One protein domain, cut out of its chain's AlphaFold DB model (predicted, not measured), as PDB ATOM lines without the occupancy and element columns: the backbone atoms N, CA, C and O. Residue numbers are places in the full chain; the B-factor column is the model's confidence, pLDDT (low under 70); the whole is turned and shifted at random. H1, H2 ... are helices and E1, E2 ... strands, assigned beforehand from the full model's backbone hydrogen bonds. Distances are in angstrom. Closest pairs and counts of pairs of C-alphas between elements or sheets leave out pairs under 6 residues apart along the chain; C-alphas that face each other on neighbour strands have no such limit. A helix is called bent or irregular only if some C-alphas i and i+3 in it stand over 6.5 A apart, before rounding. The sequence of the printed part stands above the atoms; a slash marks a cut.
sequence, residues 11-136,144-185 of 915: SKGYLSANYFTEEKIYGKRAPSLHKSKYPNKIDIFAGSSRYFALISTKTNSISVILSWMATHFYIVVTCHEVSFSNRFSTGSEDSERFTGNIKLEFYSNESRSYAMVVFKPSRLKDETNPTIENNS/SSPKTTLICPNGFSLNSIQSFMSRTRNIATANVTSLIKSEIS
ATOM      1  N   SER A  11     -24.299  37.738 -42.296       92.38
ATOM      2  CA  SER A  11     -23.540  36.976 -41.308       92.38
ATOM      3  C   SER A  11     -24.143  37.213 -39.924       92.38
ATOM      4  O   SER A  11     -24.273  38.361 -39.493       92.38
ATOM      5  N   LYS A  12     -24.503  36.133 -39.221       93.00
ATOM      6  CA  LYS A  12     -25.080  36.167 -37.866       93.00
ATOM      7  C   LYS A  12     -24.303  35.272 -36.899       93.00
ATOM      8  O   LYS A  12     -23.980  34.131 -37.233       93.00
ATOM      9  N   GLY A  13     -24.003  35.771 -35.700       94.81
ATOM     10  CA  GLY A  13     -23.219  35.042 -34.699       94.81
ATOM     11  C   GLY A  13     -22.532  35.948 -33.679       94.81
ATOM     12  O   GLY A  13     -22.799  37.141 -33.612       94.81
ATOM     13  N   TYR A  14     -21.637  35.377 -32.880       95.06
ATOM     14  CA  TYR A  14     -20.922  36.071 -31.813       95.06
ATOM     15  C   TYR A  14     -19.614  36.690 -32.300       95.06
ATOM     16  O   TYR A  14     -18.794  36.024 -32.938       95.06
ATOM     17  N   LEU A  15     -19.391  37.949 -31.934       93.50
ATOM     18  CA  LEU A  15     -18.097  38.611 -32.053       93.50
ATOM     19  C   LEU A  15     -17.081  37.946 -31.113       93.50
ATOM     20  O   LEU A  15     -17.415  37.522 -30.003       93.50
ATOM     21  N   SER A  16     -15.822  37.894 -31.546       88.88
ATOM     22  CA  SER A  16     -14.708  37.529 -30.666       88.88
ATOM     23  C   SER A  16     -14.592  38.527 -29.508       88.88
ATOM     24  O   SER A  16     -14.764  39.730 -29.709       88.88
ATOM     25  N   ALA A  17     -14.219  38.048 -28.317       82.56
ATOM     26  CA  ALA A  17     -13.948  38.893 -27.147       82.56
ATOM     27  C   ALA A  17     -12.968  40.040 -27.466       82.56
ATOM     28  O   ALA A  17     -13.141  41.169 -27.012       82.56
ATOM     29  N   ASN A  18     -11.992  39.766 -28.338       82.62
ATOM     30  CA  ASN A  18     -10.939  40.698 -28.735       82.62
ATOM     31  C   ASN A  18     -11.334  41.568 -29.949       82.62
ATOM     32  O   ASN A  18     -10.449  42.072 -30.644       82.62
ATOM     33  N   TYR A  19     -12.633  41.699 -30.255       84.06
ATOM     34  CA  TYR A  19     -13.140  42.595 -31.304       84.06
ATOM     35  C   TYR A  19     -13.205  44.060 -30.851       84.06
ATOM     36  O   TYR A  19     -12.963  44.956 -31.653       84.06
ATOM     37  N   PHE A  20     -13.491  44.317 -29.572       78.06
ATOM     38  CA  PHE A  20     -13.692  45.674 -29.050       78.06
ATOM     39  C   PHE A  20     -12.388  46.456 -28.779       78.06
ATOM     40  O   PHE A  20     -12.387  47.408 -28.006       78.06
ATOM     41  N   THR A  21     -11.284  46.097 -29.446       73.88
ATOM     42  CA  THR A  21     -10.083  46.944 -29.508       73.88
ATOM     43  C   THR A  21     -10.269  48.043 -30.561       73.88
ATOM     44  O   THR A  21     -10.908  47.830 -31.597       73.88
ATOM     45  N   GLU A  22      -9.721  49.236 -30.314       61.41
ATOM     46  CA  GLU A  22     -10.064  50.460 -31.064       61.41
ATOM     47  C   GLU A  22      -9.746  50.439 -32.567       61.41
ATOM     48  O   GLU A  22     -10.284  51.247 -33.329       61.41
ATOM     49  N   GLU A  23      -8.877  49.535 -33.011       70.00
ATOM     50  CA  GLU A  23      -8.554  49.335 -34.424       70.00
ATOM     51  C   GLU A  23      -9.624  48.493 -35.130       70.00
ATOM     52  O   GLU A  23     -10.116  48.849 -36.202       70.00
ATOM     53  N   LYS A  24     -10.026  47.379 -34.505       77.19
ATOM     54  CA  LYS A  24     -10.909  46.372 -35.108       77.19
ATOM     55  C   LYS A  24     -12.345  46.853 -35.209       77.19
ATOM     56  O   LYS A  24     -12.984  46.592 -36.226       77.19
ATOM     57  N   ILE A  25     -12.815  47.630 -34.225       75.44
ATOM     58  CA  ILE A  25     -14.152  48.239 -34.253       75.44
ATOM     59  C   ILE A  25     -14.374  49.040 -35.541       75.44
ATOM     60  O   ILE A  25     -15.497  49.053 -36.037       75.44
ATOM     61  N   TYR A  26     -13.345  49.700 -36.085       75.44
ATOM     62  CA  TYR A  26     -13.433  50.579 -37.263       75.44
ATOM     63  C   TYR A  26     -12.739  50.006 -38.510       75.44
ATOM     64  O   TYR A  26     -12.541  50.723 -39.490       75.44
ATOM     65  N   GLY A  27     -12.388  48.716 -38.504       84.06
ATOM     66  CA  GLY A  27     -11.793  48.052 -39.661       84.06
ATOM     67  C   GLY A  27     -12.724  48.073 -40.879       84.06
ATOM     68  O   GLY A  27     -13.927  47.842 -40.747       84.06
ATOM     69  N   LYS A  28     -12.161  48.318 -42.076       87.94
ATOM     70  CA  LYS A  28     -12.920  48.371 -43.345       87.94
ATOM     71  C   LYS A  28     -13.643  47.061 -43.672       87.94
ATOM     72  O   LYS A  28     -14.738  47.102 -44.223       87.94
ATOM     73  N   ARG A  29     -13.014  45.922 -43.348       89.94
ATOM     74  CA  ARG A  29     -13.547  44.560 -43.530       89.94
ATOM     75  C   ARG A  29     -14.425  44.167 -42.340       89.94
ATOM     76  O   ARG A  29     -14.125  44.541 -41.208       89.94
ATOM     77  N   ALA A  30     -15.463  43.375 -42.597       90.94
ATOM     78  CA  ALA A  30     -16.295  42.794 -41.548       90.94
ATOM     79  C   ALA A  30     -15.480  41.847 -40.637       90.94
ATOM     80  O   ALA A  30     -14.637  41.101 -41.149       90.94
ATOM     81  N   PRO A  31     -15.722  41.832 -39.311       92.19
ATOM     82  CA  PRO A  31     -15.142  40.830 -38.421       92.19
ATOM     83  C   PRO A  31     -15.703  39.429 -38.693       92.19
ATOM     84  O   PRO A  31     -16.860  39.263 -39.081       92.19
ATOM     85  N   SER A  32     -14.894  38.406 -38.416       92.38
ATOM     86  CA  SER A  32     -15.359  37.021 -38.366       92.38
ATOM     87  C   SER A  32     -16.298  36.805 -37.172       92.38
ATOM     88  O   SER A  32     -16.030  37.260 -36.058       92.38
ATOM     89  N   LEU A  33     -17.402  36.091 -37.408       94.06
ATOM     90  CA  LEU A  33     -18.373  35.718 -36.377       94.06
ATOM     91  C   LEU A  33     -18.276  34.227 -36.056       94.06
ATOM     92  O   LEU A  33     -18.282  33.380 -36.951       94.06
ATOM     93  N   HIS A  34     -18.272  33.897 -34.768       93.44
ATOM     94  CA  HIS A  34     -18.504  32.534 -34.306       93.44
ATOM     95  C   HIS A  34     -20.000  32.226 -34.456       93.44
ATOM     96  O   HIS A  34     -20.834  32.885 -33.832       93.44
ATOM     97  N   LYS A  35     -20.363  31.249 -35.298       90.81
ATOM     98  CA  LYS A  35     -21.770  30.880 -35.541       90.81
ATOM     99  C   LYS A  35     -22.486  30.567 -34.218       90.81
ATOM    100  O   LYS A  35     -21.930  29.883 -33.361       90.81
ATOM    101  N   SER A  36     -23.722  31.045 -34.059       88.00
ATOM    102  CA  SER A  36     -24.564  30.629 -32.926       88.00
ATOM    103  C   SER A  36     -24.895  29.141 -33.032       88.00
ATOM    104  O   SER A  36     -25.187  28.654 -34.125       88.00
ATOM    105  N   LYS A  37     -24.914  28.440 -31.892       88.81
ATOM    106  CA  LYS A  37     -25.419  27.060 -31.795       88.81
ATOM    107  C   LYS A  37     -26.915  26.980 -32.138       88.81
ATOM    108  O   LYS A  37     -27.378  25.957 -32.628       88.81
ATOM    109  N   TYR A  38     -27.660  28.058 -31.889       87.12
ATOM    110  CA  TYR A  38     -29.105  28.118 -32.081       87.12
ATOM    111  C   TYR A  38     -29.432  29.141 -33.186       87.12
ATOM    112  O   TYR A  38     -29.226  30.338 -32.984       87.12
ATOM    113  N   PRO A  39     -29.924  28.716 -34.368       81.94
ATOM    114  CA  PRO A  39     -30.147  29.620 -35.503       81.94
ATOM    115  C   PRO A  39     -31.331  30.577 -35.301       81.94
ATOM    116  O   PRO A  39     -31.384  31.612 -35.977       81.94
ATOM    117  N   ASN A  40     -32.231  30.222 -34.372       85.69
ATOM    118  CA  ASN A  40     -33.515  30.871 -34.098       85.69
ATOM    119  C   ASN A  40     -33.550  31.576 -32.725       85.69
ATOM    120  O   ASN A  40     -34.622  31.925 -32.237       85.69
ATOM    121  N   LYS A  41     -32.395  31.747 -32.065       89.50
ATOM    122  CA  LYS A  41     -32.294  32.313 -30.713       89.50
ATOM    123  C   LYS A  41     -31.042  33.177 -30.589       89.50
ATOM    124  O   LYS A  41     -29.969  32.777 -31.043       89.50
ATOM    125  N   ILE A  42     -31.181  34.347 -29.972       91.69
ATOM    126  CA  ILE A  42     -30.084  35.280 -29.696       91.69
ATOM    127  C   ILE A  42     -29.904  35.354 -28.180       91.69
ATOM    128  O   ILE A  42     -30.593  36.105 -27.492       91.69
ATOM    129  N   ASP A  43     -28.976  34.544 -27.670       91.25
ATOM    130  CA  ASP A  43     -28.607  34.533 -26.254       91.25
ATOM    131  C   ASP A  43     -27.500  35.558 -25.990       91.25
ATOM    132  O   ASP A  43     -26.428  35.499 -26.595       91.25
ATOM    133  N   ILE A  44     -27.762  36.499 -25.090       91.00
ATOM    134  CA  ILE A  44     -26.856  37.581 -24.698       91.00
ATOM    135  C   ILE A  44     -26.492  37.351 -23.236       91.00
ATOM    136  O   ILE A  44     -27.374  37.228 -22.394       91.00
ATOM    137  N   PHE A  45     -25.202  37.280 -22.923       90.12
ATOM    138  CA  PHE A  45     -24.730  36.886 -21.595       90.12
ATOM    139  C   PHE A  45     -24.194  38.107 -20.846       90.12
ATOM    140  O   PHE A  45     -23.199  38.706 -21.265       90.12
ATOM    141  N   ALA A  46     -24.846  38.495 -19.748       86.31
ATOM    142  CA  ALA A  46     -24.350  39.563 -18.888       86.31
ATOM    143  C   ALA A  46     -22.971  39.189 -18.309       86.31
ATOM    144  O   ALA A  46     -22.680  38.031 -18.021       86.31
ATOM    145  N   GLY A  47     -22.072  40.165 -18.165       82.06
ATOM    146  CA  GLY A  47     -20.684  39.918 -17.745       82.06
ATOM    147  C   GLY A  47     -19.795  39.193 -18.770       82.06
ATOM    148  O   GLY A  47     -18.596  39.065 -18.531       82.06
ATOM    149  N   SER A  48     -20.325  38.758 -19.919       85.38
ATOM    150  CA  SER A  48     -19.533  38.143 -20.988       85.38
ATOM    151  C   SER A  48     -18.965  39.179 -21.957       85.38
ATOM    152  O   SER A  48     -19.609  40.172 -22.291       85.38
ATOM    153  N   SER A  49     -17.775  38.904 -22.492       83.25
ATOM    154  CA  SER A  49     -17.178  39.645 -23.613       83.25
ATOM    155  C   SER A  49     -17.679  39.179 -24.991       83.25
ATOM    156  O   SER A  49     -17.250  39.710 -26.017       83.25
ATOM    157  N   ARG A  50     -18.578  38.183 -25.037       86.88
ATOM    158  CA  ARG A  50     -19.171  37.641 -26.269       86.88
ATOM    159  C   ARG A  50     -20.496  38.334 -26.578       86.88
ATOM    160  O   ARG A  50     -21.524  38.022 -25.985       86.88
ATOM    161  N   TYR A  51     -20.473  39.230 -27.557       92.88
ATOM    162  CA  TYR A  51     -21.650  39.973 -28.011       92.88
ATOM    163  C   TYR A  51     -22.166  39.400 -29.332       92.88
ATOM    164  O   TYR A  51     -21.369  39.085 -30.218       92.88
ATOM    165  N   PHE A  52     -23.483  39.257 -29.482       94.38
ATOM    166  CA  PHE A  52     -24.077  38.780 -30.735       94.38
ATOM    167  C   PHE A  52     -24.150  39.921 -31.756       94.38
ATOM    168  O   PHE A  52     -24.430  41.062 -31.393       94.38
ATOM    169  N   ALA A  53     -23.921  39.626 -33.033       94.94
ATOM    170  CA  ALA A  53     -23.954  40.597 -34.114       94.94
ATOM    171  C   ALA A  53     -24.662  40.067 -35.369       94.94
ATOM    172  O   ALA A  53     -24.582  38.884 -35.716       94.94
ATOM    173  N   LEU A  54     -25.314  40.995 -36.070       94.62
ATOM    174  CA  LEU A  54     -25.817  40.850 -37.434       94.62
ATOM    175  C   LEU A  54     -24.988  41.761 -38.339       94.62
ATOM    176  O   LEU A  54     -24.866  42.951 -38.049       94.62
ATOM    177  N   ILE A  55     -24.421  41.226 -39.419       94.56
ATOM    178  CA  ILE A  55     -23.552  41.959 -40.350       94.56
ATOM    179  C   ILE A  55     -24.059  41.778 -41.776       94.56
ATOM    180  O   ILE A  55     -24.246  40.648 -42.218       94.56
ATOM    181  N   SER A  56     -24.192  42.880 -42.514       94.06
ATOM    182  CA  SER A  56     -24.488  42.893 -43.951       94.06
ATOM    183  C   SER A  56     -23.398  43.653 -44.701       94.06
ATOM    184  O   SER A  56     -23.046  44.767 -44.320       94.06
ATOM    185  N   THR A  57     -22.883  43.058 -45.778       89.69
ATOM    186  CA  THR A  57     -21.867  43.642 -46.678       89.69
ATOM    187  C   THR A  57     -22.464  44.268 -47.943       89.69
ATOM    188  O   THR A  57     -21.731  44.792 -48.778       89.69
ATOM    189  N   LYS A  58     -23.794  44.221 -48.118       78.69
ATOM    190  CA  LYS A  58     -24.481  44.838 -49.267       78.69
ATOM    191  C   LYS A  58     -24.477  46.363 -49.184       78.69
ATOM    192  O   LYS A  58     -24.422  46.926 -48.094       78.69
ATOM    193  N   THR A  59     -24.658  47.035 -50.320       70.44
ATOM    194  CA  THR A  59     -25.137  48.427 -50.352       70.44
ATOM    195  C   THR A  59     -26.452  48.558 -49.568       70.44
ATOM    196  O   THR A  59     -27.222  47.602 -49.459       70.44
ATOM    197  N   ASN A  60     -26.690  49.721 -48.949       72.44
ATOM    198  CA  ASN A  60     -27.792  49.934 -47.994       72.44
ATOM    199  C   ASN A  60     -27.833  48.897 -46.848       72.44
ATOM    200  O   ASN A  60     -28.905  48.513 -46.374       72.44
ATOM    201  N   SER A  61     -26.652  48.466 -46.382       78.38
ATOM    202  CA  SER A  61     -26.428  47.334 -45.470       78.38
ATOM    203  C   SER A  61     -27.394  47.269 -44.280       78.38
ATOM    204  O   SER A  61     -27.910  46.202 -43.954       78.38
ATOM    205  N   ILE A  62     -27.661  48.412 -43.637       86.12
ATOM    206  CA  ILE A  62     -28.526  48.491 -42.454       86.12
ATOM    207  C   ILE A  62     -30.003  48.223 -42.781       86.12
ATOM    208  O   ILE A  62     -30.690  47.585 -41.991       86.12
ATOM    209  N   SER A  63     -30.483  48.627 -43.962       87.75
ATOM    210  CA  SER A  63     -31.851  48.326 -44.408       87.75
ATOM    211  C   SER A  63     -32.043  46.818 -44.604       87.75
ATOM    212  O   SER A  63     -33.051  46.254 -44.186       87.75
ATOM    213  N   VAL A  64     -31.018  46.143 -45.141       90.06
ATOM    214  CA  VAL A  64     -30.999  44.680 -45.306       90.06
ATOM    215  C   VAL A  64     -31.078  43.971 -43.945       90.06
ATOM    216  O   VAL A  64     -31.857  43.033 -43.802       90.06
ATOM    217  N   ILE A  65     -30.349  44.445 -42.924       90.75
ATOM    218  CA  ILE A  65     -30.426  43.880 -41.560       90.75
ATOM    219  C   ILE A  65     -31.820  44.086 -40.949       90.75
ATOM    220  O   ILE A  65     -32.383  43.147 -40.394       90.75
ATOM    221  N   LEU A  66     -32.412  45.276 -41.090       89.06
ATOM    222  CA  LEU A  66     -33.755  45.565 -40.571       89.06
ATOM    223  C   LEU A  66     -34.843  44.718 -41.262       89.06
ATOM    224  O   LEU A  66     -35.721  44.183 -40.592       89.06
ATOM    225  N   SER A  67     -34.752  44.532 -42.584       88.56
ATOM    226  CA  SER A  67     -35.642  43.653 -43.363       88.56
ATOM    227  C   SER A  67     -35.494  42.171 -42.979       88.56
ATOM    228  O   SER A  67     -36.475  41.424 -42.921       88.56
ATOM    229  N   TRP A  68     -34.281  41.739 -42.631       90.38
ATOM    230  CA  TRP A  68     -34.045  40.403 -42.091       90.38
ATOM    231  C   TRP A  68     -34.657  40.225 -40.697       90.38
ATOM    232  O   TRP A  68     -35.319  39.221 -40.456       90.38
ATOM    233  N   MET A  69     -34.525  41.215 -39.807       89.00
ATOM    234  CA  MET A  69     -35.167  41.186 -38.483       89.00
ATOM    235  C   MET A  69     -36.701  41.126 -38.589       89.00
ATOM    236  O   MET A  69     -37.326  40.408 -37.813       89.00
ATOM    237  N   ALA A  70     -37.290  41.788 -39.595       85.50
ATOM    238  CA  ALA A  70     -38.719  41.706 -39.908       85.50
ATOM    239  C   ALA A  70     -39.161  40.289 -40.312       85.50
ATOM    240  O   ALA A  70     -40.096  39.721 -39.752       85.50
ATOM    241  N   THR A  71     -38.459  39.694 -41.279       87.12
ATOM    242  CA  THR A  71     -38.778  38.351 -41.800       87.12
ATOM    243  C   THR A  71     -38.472  37.232 -40.802       87.12
ATOM    244  O   THR A  71     -39.079  36.167 -40.867       87.12
ATOM    245  N   HIS A  72     -37.569  37.473 -39.849       88.12
ATOM    246  CA  HIS A  72     -37.158  36.518 -38.819       88.12
ATOM    247  C   HIS A  72     -37.798  36.825 -37.454       88.12
ATOM    248  O   HIS A  72     -37.193  36.599 -36.406       88.12
ATOM    249  N   PHE A  73     -39.042  37.319 -37.460       77.50
ATOM    250  CA  PHE A  73     -39.805  37.701 -36.265       77.50
ATOM    251  C   PHE A  73     -39.837  36.627 -35.166       77.50
ATOM    252  O   PHE A  73     -39.824  36.967 -33.989       77.50
ATOM    253  N   TYR A  74     -39.830  35.344 -35.538       80.44
ATOM    254  CA  TYR A  74     -39.846  34.189 -34.632       80.44
ATOM    255  C   TYR A  74     -38.567  34.022 -33.789       80.44
ATOM    256  O   TYR A  74     -38.528  33.168 -32.904       80.44
ATOM    257  N   ILE A  75     -37.504  34.784 -34.065       84.44
ATOM    258  CA  ILE A  75     -36.261  34.707 -33.299       84.44
ATOM    259  C   ILE A  75     -36.439  35.398 -31.948       84.44
ATOM    260  O   ILE A  75     -36.673  36.607 -31.871       84.44
ATOM    261  N   VAL A  76     -36.274  34.612 -30.885       86.88
ATOM    262  CA  VAL A  76     -36.312  35.086 -29.499       86.88
ATOM    263  C   VAL A  76     -34.946  35.642 -29.111       86.88
ATOM    264  O   VAL A  76     -33.916  34.986 -29.298       86.88
ATOM    265  N   VAL A  77     -34.942  36.841 -28.539       85.44
ATOM    266  CA  VAL A  77     -33.761  37.486 -27.960       85.44
ATOM    267  C   VAL A  77     -33.871  37.429 -26.436       85.44
ATOM    268  O   VAL A  77     -34.943  37.653 -25.871       85.44
ATOM    269  N   THR A  78     -32.791  37.066 -25.741       84.88
ATOM    270  CA  THR A  78     -32.816  36.882 -24.279       84.88
ATOM    271  C   THR A  78     -31.498  37.299 -23.638       84.88
ATOM    272  O   THR A  78     -30.425  36.915 -24.102       84.88
ATOM    273  N   CYS A  79     -31.589  38.068 -22.551       86.88
ATOM    274  CA  CYS A  79     -30.457  38.432 -21.705       86.88
ATOM    275  C   CYS A  79     -30.367  37.463 -20.512       86.88
ATOM    276  O   CYS A  79     -31.337  37.296 -19.774       86.88
ATOM    277  N   HIS A  80     -29.216  36.815 -20.337       87.88
ATOM    278  CA  HIS A  80     -28.958  35.781 -19.329       87.88
ATOM    279  C   HIS A  80     -27.965  36.248 -18.267       87.88
ATOM    280  O   HIS A  80     -27.253  37.233 -18.449       87.88
ATOM    281  N   GLU A  81     -27.896  35.491 -17.169       84.81
ATOM    282  CA  GLU A  81     -26.881  35.591 -16.103       84.81
ATOM    283  C   GLU A  81     -26.847  36.911 -15.309       84.81
ATOM    284  O   GLU A  81     -26.078  37.014 -14.363       84.81
ATOM    285  N   VAL A  82     -27.737  37.869 -15.589       84.62
ATOM    286  CA  VAL A  82     -27.820  39.212 -14.971       84.62
ATOM    287  C   VAL A  82     -27.565  39.221 -13.453       84.62
ATOM    288  O   VAL A  82     -26.755  40.008 -12.966       84.62
ATOM    289  N   SER A  83     -28.212  38.334 -12.693       85.56
ATOM    290  CA  SER A  83     -28.033  38.206 -11.238       85.56
ATOM    291  C   SER A  83     -26.640  37.703 -10.835       85.56
ATOM    292  O   SER A  83     -26.064  38.196  -9.869       85.56
ATOM    293  N   PHE A  84     -26.075  36.761 -11.589       87.00
ATOM    294  CA  PHE A  84     -24.737  36.211 -11.383       87.00
ATOM    295  C   PHE A  84     -23.641  37.212 -11.768       87.00
ATOM    296  O   PHE A  84     -22.657  37.351 -11.046       87.00
ATOM    297  N   SER A  85     -23.816  37.962 -12.857       87.94
ATOM    298  CA  SER A  85     -22.887  39.018 -13.278       87.94
ATOM    299  C   SER A  85     -22.865  40.177 -12.275       87.94
ATOM    300  O   SER A  85     -21.803  40.721 -11.980       87.94
ATOM    301  N   ASN A  86     -24.024  40.507 -11.695       90.56
ATOM    302  CA  ASN A  86     -24.178  41.576 -10.709       90.56
ATOM    303  C   ASN A  86     -23.653  41.239  -9.304       90.56
ATOM    304  O   ASN A  86     -23.627  42.126  -8.460       90.56
ATOM    305  N   ARG A  87     -23.182  40.015  -9.024       88.62
ATOM    306  CA  ARG A  87     -22.607  39.666  -7.704       88.62
ATOM    307  C   ARG A  87     -21.319  40.427  -7.352       88.62
ATOM    308  O   ARG A  87     -20.879  40.378  -6.212       88.62
ATOM    309  N   PHE A  88     -20.701  41.078  -8.340       83.94
ATOM    310  CA  PHE A  88     -19.521  41.938  -8.189       83.94
ATOM    311  C   PHE A  88     -19.864  43.437  -8.197       83.94
ATOM    312  O   PHE A  88     -18.965  44.271  -8.178       83.94
ATOM    313  N   SER A  89     -21.153  43.770  -8.279       87.50
ATOM    314  CA  SER A  89     -21.653  45.139  -8.314       87.50
ATOM    315  C   SER A  89     -21.750  45.709  -6.900       87.50
ATOM    316  O   SER A  89     -22.127  44.996  -5.971       87.50
ATOM    317  N   THR A  90     -21.419  46.988  -6.721       87.31
ATOM    318  CA  THR A  90     -21.334  47.607  -5.383       87.31
ATOM    319  C   THR A  90     -22.685  48.002  -4.782       87.31
ATOM    320  O   THR A  90     -22.752  48.299  -3.591       87.31
ATOM    321  N   GLY A  91     -23.771  47.987  -5.560       88.38
ATOM    322  CA  GLY A  91     -25.114  48.297  -5.069       88.38
ATOM    323  C   GLY A  91     -26.152  48.402  -6.182       88.38
ATOM    324  O   GLY A  91     -25.861  48.187  -7.355       88.38
ATOM    325  N   SER A  92     -27.387  48.763  -5.830       86.25
ATOM    326  CA  SER A  92     -28.478  49.000  -6.790       86.25
ATOM    327  C   SER A  92     -28.155  50.103  -7.807       86.25
ATOM    328  O   SER A  92     -28.576  49.991  -8.961       86.25
ATOM    329  N   GLU A  93     -27.403  51.119  -7.375       88.62
ATOM    330  CA  GLU A  93     -27.045  52.341  -8.112       88.62
ATOM    331  C   GLU A  93     -25.695  52.272  -8.850       88.62
ATOM    332  O   GLU A  93     -25.283  53.241  -9.487       88.62
ATOM    333  N   ASP A  94     -24.988  51.143  -8.779       89.69
ATOM    334  CA  ASP A  94     -23.689  50.979  -9.432       89.69
ATOM    335  C   ASP A  94     -23.803  51.125 -10.960       89.69
ATOM    336  O   ASP A  94     -24.520  50.392 -11.644       89.69
ATOM    337  N   SER A  95     -23.035  52.068 -11.503       88.31
ATOM    338  CA  SER A  95     -22.980  52.401 -12.926       88.31
ATOM    339  C   SER A  95     -22.621  51.217 -13.844       88.31
ATOM    340  O   SER A  95     -23.058  51.189 -14.998       88.31
ATOM    341  N   GLU A  96     -21.857  50.232 -13.353       89.69
ATOM    342  CA  GLU A  96     -21.454  49.039 -14.113       89.69
ATOM    343  C   GLU A  96     -22.453  47.875 -13.996       89.69
ATOM    344  O   GLU A  96     -22.335  46.895 -14.740       89.69
ATOM    345  N   ARG A  97     -23.450  47.984 -13.105       90.31
ATOM    346  CA  ARG A  97     -24.481  46.967 -12.869       90.31
ATOM    347  C   ARG A  97     -25.286  46.702 -14.132       90.31
ATOM    348  O   ARG A  97     -25.835  47.630 -14.728       90.31
ATOM    349  N   PHE A  98     -25.428  45.436 -14.508       91.56
ATOM    350  CA  PHE A  98     -26.305  45.040 -15.603       91.56
ATOM    351  C   PHE A  98     -27.765  45.152 -15.159       91.56
ATOM    352  O   PHE A  98     -28.187  44.519 -14.193       91.56
ATOM    353  N   THR A  99     -28.561  45.942 -15.870       89.56
ATOM    354  CA  THR A  99     -29.991  46.154 -15.563       89.56
ATOM    355  C   THR A  99     -30.865  44.978 -15.994       89.56
ATOM    356  O   THR A  99     -32.016  44.858 -15.580       89.56
ATOM    357  N   GLY A 100     -30.306  44.116 -16.843       87.50
ATOM    358  CA  GLY A 100     -30.997  43.070 -17.579       87.50
ATOM    359  C   GLY A 100     -31.347  43.484 -19.003       87.50
ATOM    360  O   GLY A 100     -31.421  42.605 -19.852       87.50
ATOM    361  N   ASN A 101     -31.470  44.786 -19.288       88.69
ATOM    362  CA  ASN A 101     -31.857  45.306 -20.602       88.69
ATOM    363  C   ASN A 101     -30.822  44.989 -21.699       88.69
ATOM    364  O   ASN A 101     -29.683  44.621 -21.418       88.69
ATOM    365  N   ILE A 102     -31.214  45.129 -22.964       89.69
ATOM    366  CA  ILE A 102     -30.344  44.994 -24.134       89.69
ATOM    367  C   ILE A 102     -30.043  46.376 -24.699       89.69
ATOM    368  O   ILE A 102     -30.944  47.151 -25.009       89.69
ATOM    369  N   LYS A 103     -28.763  46.651 -24.920       90.88
ATOM    370  CA  LYS A 103     -28.293  47.784 -25.709       90.88
ATOM    371  C   LYS A 103     -27.997  47.302 -27.130       90.88
ATOM    372  O   LYS A 103     -27.155  46.424 -27.322       90.88
ATOM    373  N   LEU A 104     -28.678  47.875 -28.118       91.62
ATOM    374  CA  LEU A 104     -28.306  47.752 -29.525       91.62
ATOM    375  C   LEU A 104     -27.300  48.844 -29.894       91.62
ATOM    376  O   LEU A 104     -27.484  50.014 -29.551       91.62
ATOM    377  N   GLU A 105     -26.251  48.459 -30.618       91.25
ATOM    378  CA  GLU A 105     -25.234  49.373 -31.143       91.25
ATOM    379  C   GLU A 105     -25.138  49.234 -32.672       91.25
ATOM    380  O   GLU A 105     -24.820  48.165 -33.202       91.25
ATOM    381  N   PHE A 106     -25.428  50.327 -33.379       90.88
ATOM    382  CA  PHE A 106     -25.493  50.409 -34.837       90.88
ATOM    383  C   PHE A 106     -24.203  50.992 -35.407       90.88
ATOM    384  O   PHE A 106     -23.895  52.174 -35.236       90.88
ATOM    385  N   TYR A 107     -23.473  50.163 -36.145       89.62
ATOM    386  CA  TYR A 107     -22.243  50.527 -36.832       89.62
ATOM    387  C   TYR A 107     -22.505  50.647 -38.333       89.62
ATOM    388  O   TYR A 107     -22.305  49.694 -39.084       89.62
ATOM    389  N   SER A 108     -22.936  51.828 -38.770       86.50
ATOM    390  CA  SER A 108     -23.060  52.206 -40.183       86.50
ATOM    391  C   SER A 108     -22.281  53.498 -40.426       86.50
ATOM    392  O   SER A 108     -22.686  54.559 -39.958       86.50
ATOM    393  N   ASN A 109     -21.149  53.402 -41.121       82.19
ATOM    394  CA  ASN A 109     -20.286  54.527 -41.478       82.19
ATOM    395  C   ASN A 109     -19.706  54.260 -42.873       82.19
ATOM    396  O   ASN A 109     -19.289  53.136 -43.145       82.19
ATOM    397  N   GLU A 110     -19.655  55.283 -43.722       79.88
ATOM    398  CA  GLU A 110     -19.225  55.227 -45.131       79.88
ATOM    399  C   GLU A 110     -17.810  54.656 -45.339       79.88
ATOM    400  O   GLU A 110     -17.508  54.092 -46.386       79.88
ATOM    401  N   SER A 111     -16.940  54.736 -44.327       81.56
ATOM    402  CA  SER A 111     -15.595  54.138 -44.358       81.56
ATOM    403  C   SER A 111     -15.571  52.602 -44.268       81.56
ATOM    404  O   SER A 111     -14.508  52.002 -44.454       81.56
ATOM    405  N   ARG A 112     -16.711  51.952 -43.990       83.94
ATOM    406  CA  ARG A 112     -16.861  50.492 -43.856       83.94
ATOM    407  C   ARG A 112     -17.490  49.892 -45.112       83.94
ATOM    408  O   ARG A 112     -18.465  50.425 -45.627       83.94
ATOM    409  N   SER A 113     -17.050  48.700 -45.523       88.12
ATOM    410  CA  SER A 113     -17.729  47.926 -46.581       88.12
ATOM    411  C   SER A 113     -18.920  47.097 -46.058       88.12
ATOM    412  O   SER A 113     -19.235  46.043 -46.612       88.12
ATOM    413  N   TYR A 114     -19.498  47.483 -44.917       91.81
ATOM    414  CA  TYR A 114     -20.555  46.757 -44.214       91.81
ATOM    415  C   TYR A 114     -21.241  47.658 -43.180       91.81
ATOM    416  O   TYR A 114     -20.632  48.599 -42.666       91.81
ATOM    417  N   ALA A 115     -22.468  47.301 -42.798       92.38
ATOM    418  CA  ALA A 115     -23.026  47.708 -41.512       92.38
ATOM    419  C   ALA A 115     -23.160  46.510 -40.576       92.38
ATOM    420  O   ALA A 115     -23.270  45.360 -41.012       92.38
ATOM    421  N   MET A 116     -23.170  46.803 -39.280       93.81
ATOM    422  CA  MET A 116     -23.335  45.819 -38.220       93.81
ATOM    423  C   MET A 116     -24.295  46.334 -37.146       93.81
ATOM    424  O   MET A 116     -24.229  47.503 -36.767       93.81
ATOM    425  N   VAL A 117     -25.142  45.447 -36.630       93.69
ATOM    426  CA  VAL A 117     -25.956  45.667 -35.427       93.69
ATOM    427  C   VAL A 117     -25.461  44.709 -34.355       93.69
ATOM    428  O   VAL A 117     -25.475  43.497 -34.569       93.69
ATOM    429  N   VAL A 118     -24.996  45.242 -33.224       94.19
ATOM    430  CA  VAL A 118     -24.502  44.450 -32.086       94.19
ATOM    431  C   VAL A 118     -25.515  44.481 -30.952       94.19
ATOM    432  O   VAL A 118     -26.028  45.540 -30.607       94.19
ATOM    433  N   PHE A 119     -25.758  43.320 -30.356       93.81
ATOM    434  CA  PHE A 119     -26.625  43.117 -29.207       93.81
ATOM    435  C   PHE A 119     -25.749  42.943 -27.961       93.81
ATOM    436  O   PHE A 119     -24.961  41.993 -27.873       93.81
ATOM    437  N   LYS A 120     -25.877  43.859 -26.999       92.12
ATOM    438  CA  LYS A 120     -25.126  43.859 -25.738       92.12
ATOM    439  C   LYS A 120     -26.055  43.813 -24.523       92.12
ATOM    440  O   LYS A 120     -27.152  44.361 -24.603       92.12
ATOM    441  N   PRO A 121     -25.625  43.246 -23.385       92.25
ATOM    442  CA  PRO A 121     -26.277  43.501 -22.108       92.25
ATOM    443  C   PRO A 121     -26.053  44.973 -21.713       92.25
ATOM    444  O   PRO A 121     -24.930  45.475 -21.772       92.25
ATOM    445  N   SER A 122     -27.126  45.661 -21.338       90.94
ATOM    446  CA  SER A 122     -27.138  47.049 -20.870       90.94
ATOM    447  C   SER A 122     -26.647  47.149 -19.429       90.94
ATOM    448  O   SER A 122     -26.951  46.282 -18.601       90.94
ATOM    449  N   ARG A 123     -25.924  48.227 -19.117       91.00
ATOM    450  CA  ARG A 123     -25.554  48.612 -17.751       91.00
ATOM    451  C   ARG A 123     -26.275  49.888 -17.344       91.00
ATOM    452  O   ARG A 123     -26.664  50.673 -18.199       91.00
ATOM    453  N   LEU A 124     -26.391  50.148 -16.044       89.19
ATOM    454  CA  LEU A 124     -27.109  51.315 -15.519       89.19
ATOM    455  C   LEU A 124     -26.608  52.655 -16.109       89.19
ATOM    456  O   LEU A 124     -27.400  53.568 -16.365       89.19
ATOM    457  N   LYS A 125     -25.308  52.756 -16.418       88.06
ATOM    458  CA  LYS A 125     -24.720  53.912 -17.120       88.06
ATOM    459  C   LYS A 125     -25.158  54.083 -18.580       88.06
ATOM    460  O   LYS A 125     -25.199  55.212 -19.060       88.06
ATOM    461  N   ASP A 126     -25.501  52.997 -19.279       85.75
ATOM    462  CA  ASP A 126     -25.998  53.035 -20.662       85.75
ATOM    463  C   ASP A 126     -27.463  53.519 -20.736       85.75
ATOM    464  O   ASP A 126     -27.915  53.950 -21.794       85.75
ATOM    465  N   GLU A 127     -28.211  53.473 -19.625       82.94
ATOM    466  CA  GLU A 127     -29.638  53.861 -19.567       82.94
ATOM    467  C   GLU A 127     -29.860  55.270 -19.031       82.94
ATOM    468  O   GLU A 127     -30.832  55.933 -19.393       82.94
ATOM    469  N   THR A 128     -28.952  55.715 -18.163       77.88
ATOM    470  CA  THR A 128     -28.881  57.097 -17.677       77.88
ATOM    471  C   THR A 128     -28.274  58.033 -18.724       77.88
ATOM    472  O   THR A 128     -28.634  59.205 -18.760       77.88
ATOM    473  N   ASN A 129     -27.421  57.515 -19.620       68.50
ATOM    474  CA  ASN A 129     -26.849  58.248 -20.755       68.50
ATOM    475  C   ASN A 129     -27.048  57.471 -22.078       68.50
ATOM    476  O   ASN A 129     -26.079  56.965 -22.649       68.50
ATOM    477  N   PRO A 130     -28.292  57.363 -22.595       58.41
ATOM    478  CA  PRO A 130     -28.591  56.579 -23.801       58.41
ATOM    479  C   PRO A 130     -27.980  57.170 -25.084       58.41
ATOM    480  O   PRO A 130     -27.791  56.453 -26.069       58.41
ATOM    481  N   THR A 131     -27.657  58.464 -25.074       52.97
ATOM    482  CA  THR A 131     -27.040  59.227 -26.166       52.97
ATOM    483  C   THR A 131     -25.542  59.429 -25.931       52.97
ATOM    484  O   THR A 131     -25.113  60.452 -25.404       52.97
ATOM    485  N   ILE A 132     -24.723  58.486 -26.411       48.00
ATOM    486  CA  ILE A 132     -23.274  58.694 -26.592       48.00
ATOM    487  C   ILE A 132     -22.975  58.937 -28.082       48.00
ATOM    488  O   ILE A 132     -22.174  58.250 -28.718       48.00
ATOM    489  N   GLU A 133     -23.613  59.963 -28.654       45.97
ATOM    490  CA  GLU A 133     -23.007  60.659 -29.791       45.97
ATOM    491  C   GLU A 133     -21.842  61.487 -29.227       45.97
ATOM    492  O   GLU A 133     -22.041  62.565 -28.667       45.97
ATOM    493  N   ASN A 134     -20.615  60.951 -29.312       39.97
ATOM    494  CA  ASN A 134     -19.405  61.661 -28.885       39.97
ATOM    495  C   ASN A 134     -19.152  62.873 -29.794       39.97
ATOM    496  O   ASN A 134     -18.338  62.827 -30.716       39.97
ATOM    497  N   ASN A 135     -19.809  63.987 -29.478       35.38
ATOM    498  CA  ASN A 135     -19.570  65.307 -30.056       35.38
ATOM    499  C   ASN A 135     -18.265  65.934 -29.517       35.38
ATOM    500  O   ASN A 135     -18.186  67.126 -29.231       35.38
ATOM    501  N   SER A 136     -17.215  65.120 -29.368       38.06
ATOM    502  CA  SER A 136     -15.863  65.551 -29.024       38.06
ATOM    503  C   SER A 136     -15.234  66.239 -30.239       38.06
ATOM    504  O   SER A 136     -14.686  65.580 -31.121       38.06
ATOM    505  N   SER A 144     -17.126  58.037 -36.255       63.81
ATOM    506  CA  SER A 144     -18.510  58.165 -35.786       63.81
ATOM    507  C   SER A 144     -18.789  57.092 -34.735       63.81
ATOM    508  O   SER A 144     -18.668  55.896 -35.028       63.81
ATOM    509  N   SER A 145     -19.160  57.513 -33.527       71.25
ATOM    510  CA  SER A 145     -19.590  56.574 -32.490       71.25
ATOM    511  C   SER A 145     -20.800  55.771 -32.989       71.25
ATOM    512  O   SER A 145     -21.562  56.281 -33.817       71.25
ATOM    513  N   PRO A 146     -20.970  54.507 -32.558       80.38
ATOM    514  CA  PRO A 146     -22.157  53.745 -32.919       80.38
ATOM    515  C   PRO A 146     -23.403  54.487 -32.442       80.38
ATOM    516  O   PRO A 146     -23.420  55.000 -31.324       80.38
ATOM    517  N   LYS A 147     -24.462  54.500 -33.254       82.56
ATOM    518  CA  LYS A 147     -25.764  54.947 -32.747       82.56
ATOM    519  C   LYS A 147     -26.279  53.889 -31.774       82.56
ATOM    520  O   LYS A 147     -26.095  52.695 -32.011       82.56
ATOM    521  N   THR A 148     -26.875  54.312 -30.669       82.75
ATOM    522  CA  THR A 148     -27.257  53.437 -29.553       82.75
ATOM    523  C   THR A 148     -28.767  53.428 -29.354       82.75
ATOM    524  O   THR A 148     -29.445  54.430 -29.566       82.75
ATOM    525  N   THR A 149     -29.329  52.282 -28.974       82.19
ATOM    526  CA  THR A 149     -30.760  52.156 -28.653       82.19
ATOM    527  C   THR A 149     -30.947  51.117 -27.555       82.19
ATOM    528  O   THR A 149     -30.457  49.996 -27.673       82.19
ATOM    529  N   LEU A 150     -31.638  51.493 -26.481       79.75
ATOM    530  CA  LEU A 150     -31.940  50.619 -25.350       79.75
ATOM    531  C   LEU A 150     -33.258  49.870 -25.586       79.75
ATOM    532  O   LEU A 150     -34.205  50.466 -26.088       79.75
ATOM    533  N   ILE A 151     -33.330  48.593 -25.210       80.25
ATOM    534  CA  ILE A 151     -34.524  47.743 -25.308       80.25
ATOM    535  C   ILE A 151     -34.604  46.849 -24.065       80.25
ATOM    536  O   ILE A 151     -33.668  46.110 -23.770       80.25
ATOM    537  N   CYS A 152     -35.723  46.853 -23.342       70.19
ATOM    538  CA  CYS A 152     -35.948  45.891 -22.256       70.19
ATOM    539  C   CYS A 152     -36.327  44.503 -22.829       70.19
ATOM    540  O   CYS A 152     -37.052  44.478 -23.819       70.19
ATOM    541  N   PRO A 153     -35.877  43.347 -22.287       61.38
ATOM    542  CA  PRO A 153     -35.602  42.203 -23.164       61.38
ATOM    543  C   PRO A 153     -36.079  40.834 -22.662       61.38
ATOM    544  O   PRO A 153     -35.536  39.806 -23.073       61.38
ATOM    545  N   ASN A 154     -37.050  40.784 -21.752       58.25
ATOM    546  CA  ASN A 154     -37.535  39.516 -21.210       58.25
ATOM    547  C   ASN A 154     -38.386  38.783 -22.263       58.25
ATOM    548  O   ASN A 154     -39.604  38.918 -22.288       58.25
ATOM    549  N   GLY A 155     -37.720  38.032 -23.148       59.53
ATOM    550  CA  GLY A 155     -38.343  37.211 -24.193       59.53
ATOM    551  C   GLY A 155     -38.746  37.968 -25.465       59.53
ATOM    552  O   GLY A 155     -39.695  37.564 -26.133       59.53
ATOM    553  N   PHE A 156     -38.070  39.068 -25.808       74.38
ATOM    554  CA  PHE A 156     -38.486  39.921 -26.927       74.38
ATOM    555  C   PHE A 156     -38.225  39.274 -28.296       74.38
ATOM    556  O   PHE A 156     -37.156  38.716 -28.553       74.38
ATOM    557  N   SER A 157     -39.206  39.397 -29.193       78.44
ATOM    558  CA  SER A 157     -39.109  38.951 -30.587       78.44
ATOM    559  C   SER A 157     -38.348  39.966 -31.451       78.44
ATOM    560  O   SER A 157     -38.354  41.167 -31.155       78.44
ATOM    561  N   LEU A 158     -37.746  39.530 -32.565       81.75
ATOM    562  CA  LEU A 158     -37.105  40.465 -33.503       81.75
ATOM    563  C   LEU A 158     -38.084  41.480 -34.121       81.75
ATOM    564  O   LEU A 158     -37.671  42.604 -34.401       81.75
ATOM    565  N   ASN A 159     -39.372  41.144 -34.258       78.00
ATOM    566  CA  ASN A 159     -40.395  42.089 -34.723       78.00
ATOM    567  C   ASN A 159     -40.793  43.108 -33.640       78.00
ATOM    568  O   ASN A 159     -40.996  44.281 -33.942       78.00
ATOM    569  N   SER A 160     -40.833  42.705 -32.365       78.62
ATOM    570  CA  SER A 160     -40.998  43.638 -31.237       78.62
ATOM    571  C   SER A 160     -39.838  44.641 -31.209       78.62
ATOM    572  O   SER A 160     -40.050  45.847 -31.112       78.62
ATOM    573  N   ILE A 161     -38.612  44.144 -31.397       78.81
ATOM    574  CA  ILE A 161     -37.395  44.956 -31.514       78.81
ATOM    575  C   ILE A 161     -37.455  45.878 -32.745       78.81
ATOM    576  O   ILE A 161     -37.121  47.052 -32.633       78.81
ATOM    577  N   GLN A 162     -37.921  45.403 -33.905       77.38
ATOM    578  CA  GLN A 162     -38.092  46.241 -35.098       77.38
ATOM    579  C   GLN A 162     -39.158  47.326 -34.913       77.38
ATOM    580  O   GLN A 162     -38.914  48.471 -35.281       77.38
ATOM    581  N   SER A 163     -40.306  46.978 -34.335       76.00
ATOM    582  CA  SER A 163     -41.409  47.905 -34.053       76.00
ATOM    583  C   SER A 163     -40.985  48.992 -33.067       76.00
ATOM    584  O   SER A 163     -41.375  50.149 -33.204       76.00
ATOM    585  N   PHE A 164     -40.126  48.641 -32.111       74.00
ATOM    586  CA  PHE A 164     -39.486  49.606 -31.233       74.00
ATOM    587  C   PHE A 164     -38.495  50.499 -31.999       74.00
ATOM    588  O   PHE A 164     -38.640  51.720 -31.995       74.00
ATOM    589  N   MET A 165     -37.548  49.901 -32.735       73.44
ATOM    590  CA  MET A 165     -36.547  50.630 -33.528       73.44
ATOM    591  C   MET A 165     -37.163  51.582 -34.559       73.44
ATOM    592  O   MET A 165     -36.586  52.634 -34.817       73.44
ATOM    593  N   SER A 166     -38.290  51.228 -35.186       70.81
ATOM    594  CA  SER A 166     -38.951  52.074 -36.187       70.81
ATOM    595  C   SER A 166     -39.602  53.301 -35.551       70.81
ATOM    596  O   SER A 166     -39.442  54.399 -36.079       70.81
ATOM    597  N   ARG A 167     -40.238  53.142 -34.381       65.69
ATOM    598  CA  ARG A 167     -40.755  54.256 -33.571       65.69
ATOM    599  C   ARG A 167     -39.621  55.156 -33.082       65.69
ATOM    600  O   ARG A 167     -39.681  56.365 -33.284       65.69
ATOM    601  N   THR A 168     -38.552  54.590 -32.513       59.16
ATOM    602  CA  THR A 168     -37.416  55.390 -32.020       59.16
ATOM    603  C   THR A 168     -36.567  56.005 -33.130       59.16
ATOM    604  O   THR A 168     -35.823  56.940 -32.855       59.16
ATOM    605  N   ARG A 169     -36.681  55.554 -34.389       55.41
ATOM    606  CA  ARG A 169     -35.895  56.086 -35.521       55.41
ATOM    607  C   ARG A 169     -36.106  57.581 -35.761       55.41
ATOM    608  O   ARG A 169     -35.178  58.254 -36.200       55.41
ATOM    609  N   ASN A 170     -37.304  58.075 -35.451       46.16
ATOM    610  CA  ASN A 170     -37.672  59.487 -35.559       46.16
ATOM    611  C   ASN A 170     -37.483  60.239 -34.224       46.16
ATOM    612  O   ASN A 170     -37.504  61.466 -34.196       46.16
ATOM    613  N   ILE A 171     -37.263  59.521 -33.115       41.91
ATOM    614  CA  ILE A 171     -37.073  60.079 -31.770       41.91
ATOM    615  C   ILE A 171     -35.569  60.263 -31.527       41.91
ATOM    616  O   ILE A 171     -34.943  59.544 -30.751       41.91
ATOM    617  N   ALA A 172     -34.974  61.238 -32.213       36.06
ATOM    618  CA  ALA A 172     -33.532  61.491 -32.152       36.06
ATOM    619  C   ALA A 172     -33.027  61.980 -30.773       36.06
ATOM    620  O   ALA A 172     -31.824  61.962 -30.528       36.06
ATOM    621  N   THR A 173     -33.921  62.446 -29.888       41.88
ATOM    622  CA  THR A 173     -33.547  63.214 -28.681       41.88
ATOM    623  C   THR A 173     -34.358  62.924 -27.409       41.88
ATOM    624  O   THR A 173     -33.899  63.275 -26.323       41.88
ATOM    625  N   ALA A 174     -35.544  62.306 -27.480       34.16
ATOM    626  CA  ALA A 174     -36.477  62.264 -26.346       34.16
ATOM    627  C   ALA A 174     -36.497  60.921 -25.584       34.16
ATOM    628  O   ALA A 174     -37.213  59.991 -25.944       34.16
ATOM    629  N   ASN A 175     -35.740  60.872 -24.483       47.25
ATOM    630  CA  ASN A 175     -35.991  60.080 -23.264       47.25
ATOM    631  C   ASN A 175     -36.545  58.642 -23.448       47.25
ATOM    632  O   ASN A 175     -37.533  58.250 -22.831       47.25
ATOM    633  N   VAL A 176     -35.873  57.843 -24.285       45.56
ATOM    634  CA  VAL A 176     -36.261  56.476 -24.701       45.56
ATOM    635  C   VAL A 176     -36.703  55.570 -23.533       45.56
ATOM    636  O   VAL A 176     -37.641  54.785 -23.665       45.56
ATOM    637  N   THR A 177     -36.075  55.714 -22.365       42.59
ATOM    638  CA  THR A 177     -36.335  54.921 -21.153       42.59
ATOM    639  C   THR A 177     -37.747  55.107 -20.572       42.59
ATOM    640  O   THR A 177     -38.253  54.189 -19.924       42.59
ATOM    641  N   SER A 178     -38.426  56.243 -20.795       45.47
ATOM    642  CA  SER A 178     -39.825  56.416 -20.356       45.47
ATOM    643  C   SER A 178     -40.815  55.711 -21.288       45.47
ATOM    644  O   SER A 178     -41.741  55.065 -20.801       45.47
ATOM    645  N   LEU A 179     -40.571  55.754 -22.603       42.28
ATOM    646  CA  LEU A 179     -41.402  55.103 -23.621       42.28
ATOM    647  C   LEU A 179     -41.422  53.576 -23.447       42.28
ATOM    648  O   LEU A 179     -42.469  52.944 -23.555       42.28
ATOM    649  N   ILE A 180     -40.275  52.976 -23.106       48.34
ATOM    650  CA  ILE A 180     -40.215  51.538 -22.813       48.34
ATOM    651  C   ILE A 180     -40.984  51.206 -21.521       48.34
ATOM    652  O   ILE A 180     -41.672  50.187 -21.456       48.34
ATOM    653  N   LYS A 181     -40.900  52.055 -20.485       46.75
ATOM    654  CA  LYS A 181     -41.627  51.836 -19.222       46.75
ATOM    655  C   LYS A 181     -43.143  51.856 -19.427       46.75
ATOM    656  O   LYS A 181     -43.819  50.996 -18.861       46.75
ATOM    657  N   SER A 182     -43.678  52.774 -20.236       44.53
ATOM    658  CA  SER A 182     -45.111  52.779 -20.556       44.53
ATOM    659  C   SER A 182     -45.525  51.560 -21.385       44.53
ATOM    660  O   SER A 182     -46.536  50.946 -21.058       44.53
ATOM    661  N   GLU A 183     -44.733  51.145 -22.380       48.56
ATOM    662  CA  GLU A 183     -45.087  50.012 -23.253       48.56
ATOM    663  C   GLU A 183     -44.971  48.631 -22.575       48.56
ATOM    664  O   GLU A 183     -45.776  47.739 -22.848       48.56
ATOM    665  N   ILE A 184     -44.050  48.438 -21.620       47.88
ATOM    666  CA  ILE A 184     -44.066  47.239 -20.755       47.88
ATOM    667  C   ILE A 184     -45.297  47.253 -19.843       47.88
ATOM    668  O   ILE A 184     -45.933  46.222 -19.643       47.88
ATOM    669  N   SER A 185     -45.647  48.417 -19.290       43.09
ATOM    670  CA  SER A 185     -46.773  48.527 -18.357       43.09
ATOM    671  C   SER A 185     -48.112  48.239 -19.045       43.09
ATOM    672  O   SER A 185     -48.937  47.524 -18.483       43.09
TER     673      SER A 185
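This is residues 11 to 136 and 144 to 185 of the 915 residues of an uncharacterized protein of Smittium simulii (UniProt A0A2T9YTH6). A strongly twisted sheet of five strands is partly face to face with a small sheet, E2 and E4, in a sandwich whose strands cross at 51 degrees. H1 and H4 pack on one face of the large sheet as a second layer, H5 grazes it near E7, and H2 and H3 sit at the end where E5 begins and E6 ends. The 168 printed residues hold five named helices and seven named strands, in the order E1 E2 E3 H1 E4 H2 E5 E6 H3 E7 H4 H5, and the class is mixed. The large sheet runs E1, E3, E6, E5, E7, antiparallel; E2 and E4 are parallel. The whole is compact and rounded, with a radius of gyration of the C-alphas of 15.4 A and spans of 43 by 40 by 33 A.

E5, residues 98 to 107, and E6, residues 115 to 123, form a hairpin, with N 103 and O 120 2.8 A apart. On the other side of E6 is E3, residues 52 to 56 (N 54 and O 117, 2.9 A), then edge strand E1, residues 11 to 15 (N 53 and O 13, 2.8 A). Beside E5 is edge strand E7, residues 147 to 151 (N 104 and O 149, 2.8 A). E2, residues 41 to 45, pairs with E4, residues 76 to 80 (N 44 and O 78, 2.9 A); the closest C-alphas of E2 and E6 are Ile 44 and Pro 121, 6.5 A. H1, residues 61 to 71, is on the large sheet over E3 and E6, at a height of 9.3 A, slantwise at 39 degrees to E3 on the local plane. H1 touches H4, residues 158 to 168, at a steep tilt of 52 degrees, opposite ways; the closest C-alphas are Met 69 and Leu 158, 5.4 A. H5, residues 176 to 185, only grazes the sheet with residues 176 to 180. H2, residues 82 to 88, and H3, residues 124 to 128, are on the sheet. H2 is irregular, only just: C-alphas 85 and 88 are 6.8 A apart. Each O i to N i+4 pair is within hydrogen-bond range in H1, H3, H4 and H5; in H2 1 of 3 is, and 1 of 4 O i to N i+3 pairs.

E1 begins at C-alpha 11 (-23.540, 36.976, -41.308). E5 measures 22.3 A and bends by 77 degrees at residue 101; E6 measures 23.9 A and bends by 50 degrees at residue 120. H1 measures 15.7 A, H4 15.0 A, and H5 14.6 A to C-alpha 185 (-46.773, 48.527, -18.357).

The C-alphas farthest apart, of Thr 59 and Gly 91, are 45.3 A apart. The link E1 to E2 is long, 25 residues. Residues 137 to 143 are not printed; C-alphas 136 and 144 are 10.4 A apart. Mean pLDDT of the printed part is 79.0, with 32 residues under 70, among them 129 to 136 and 167 to 185.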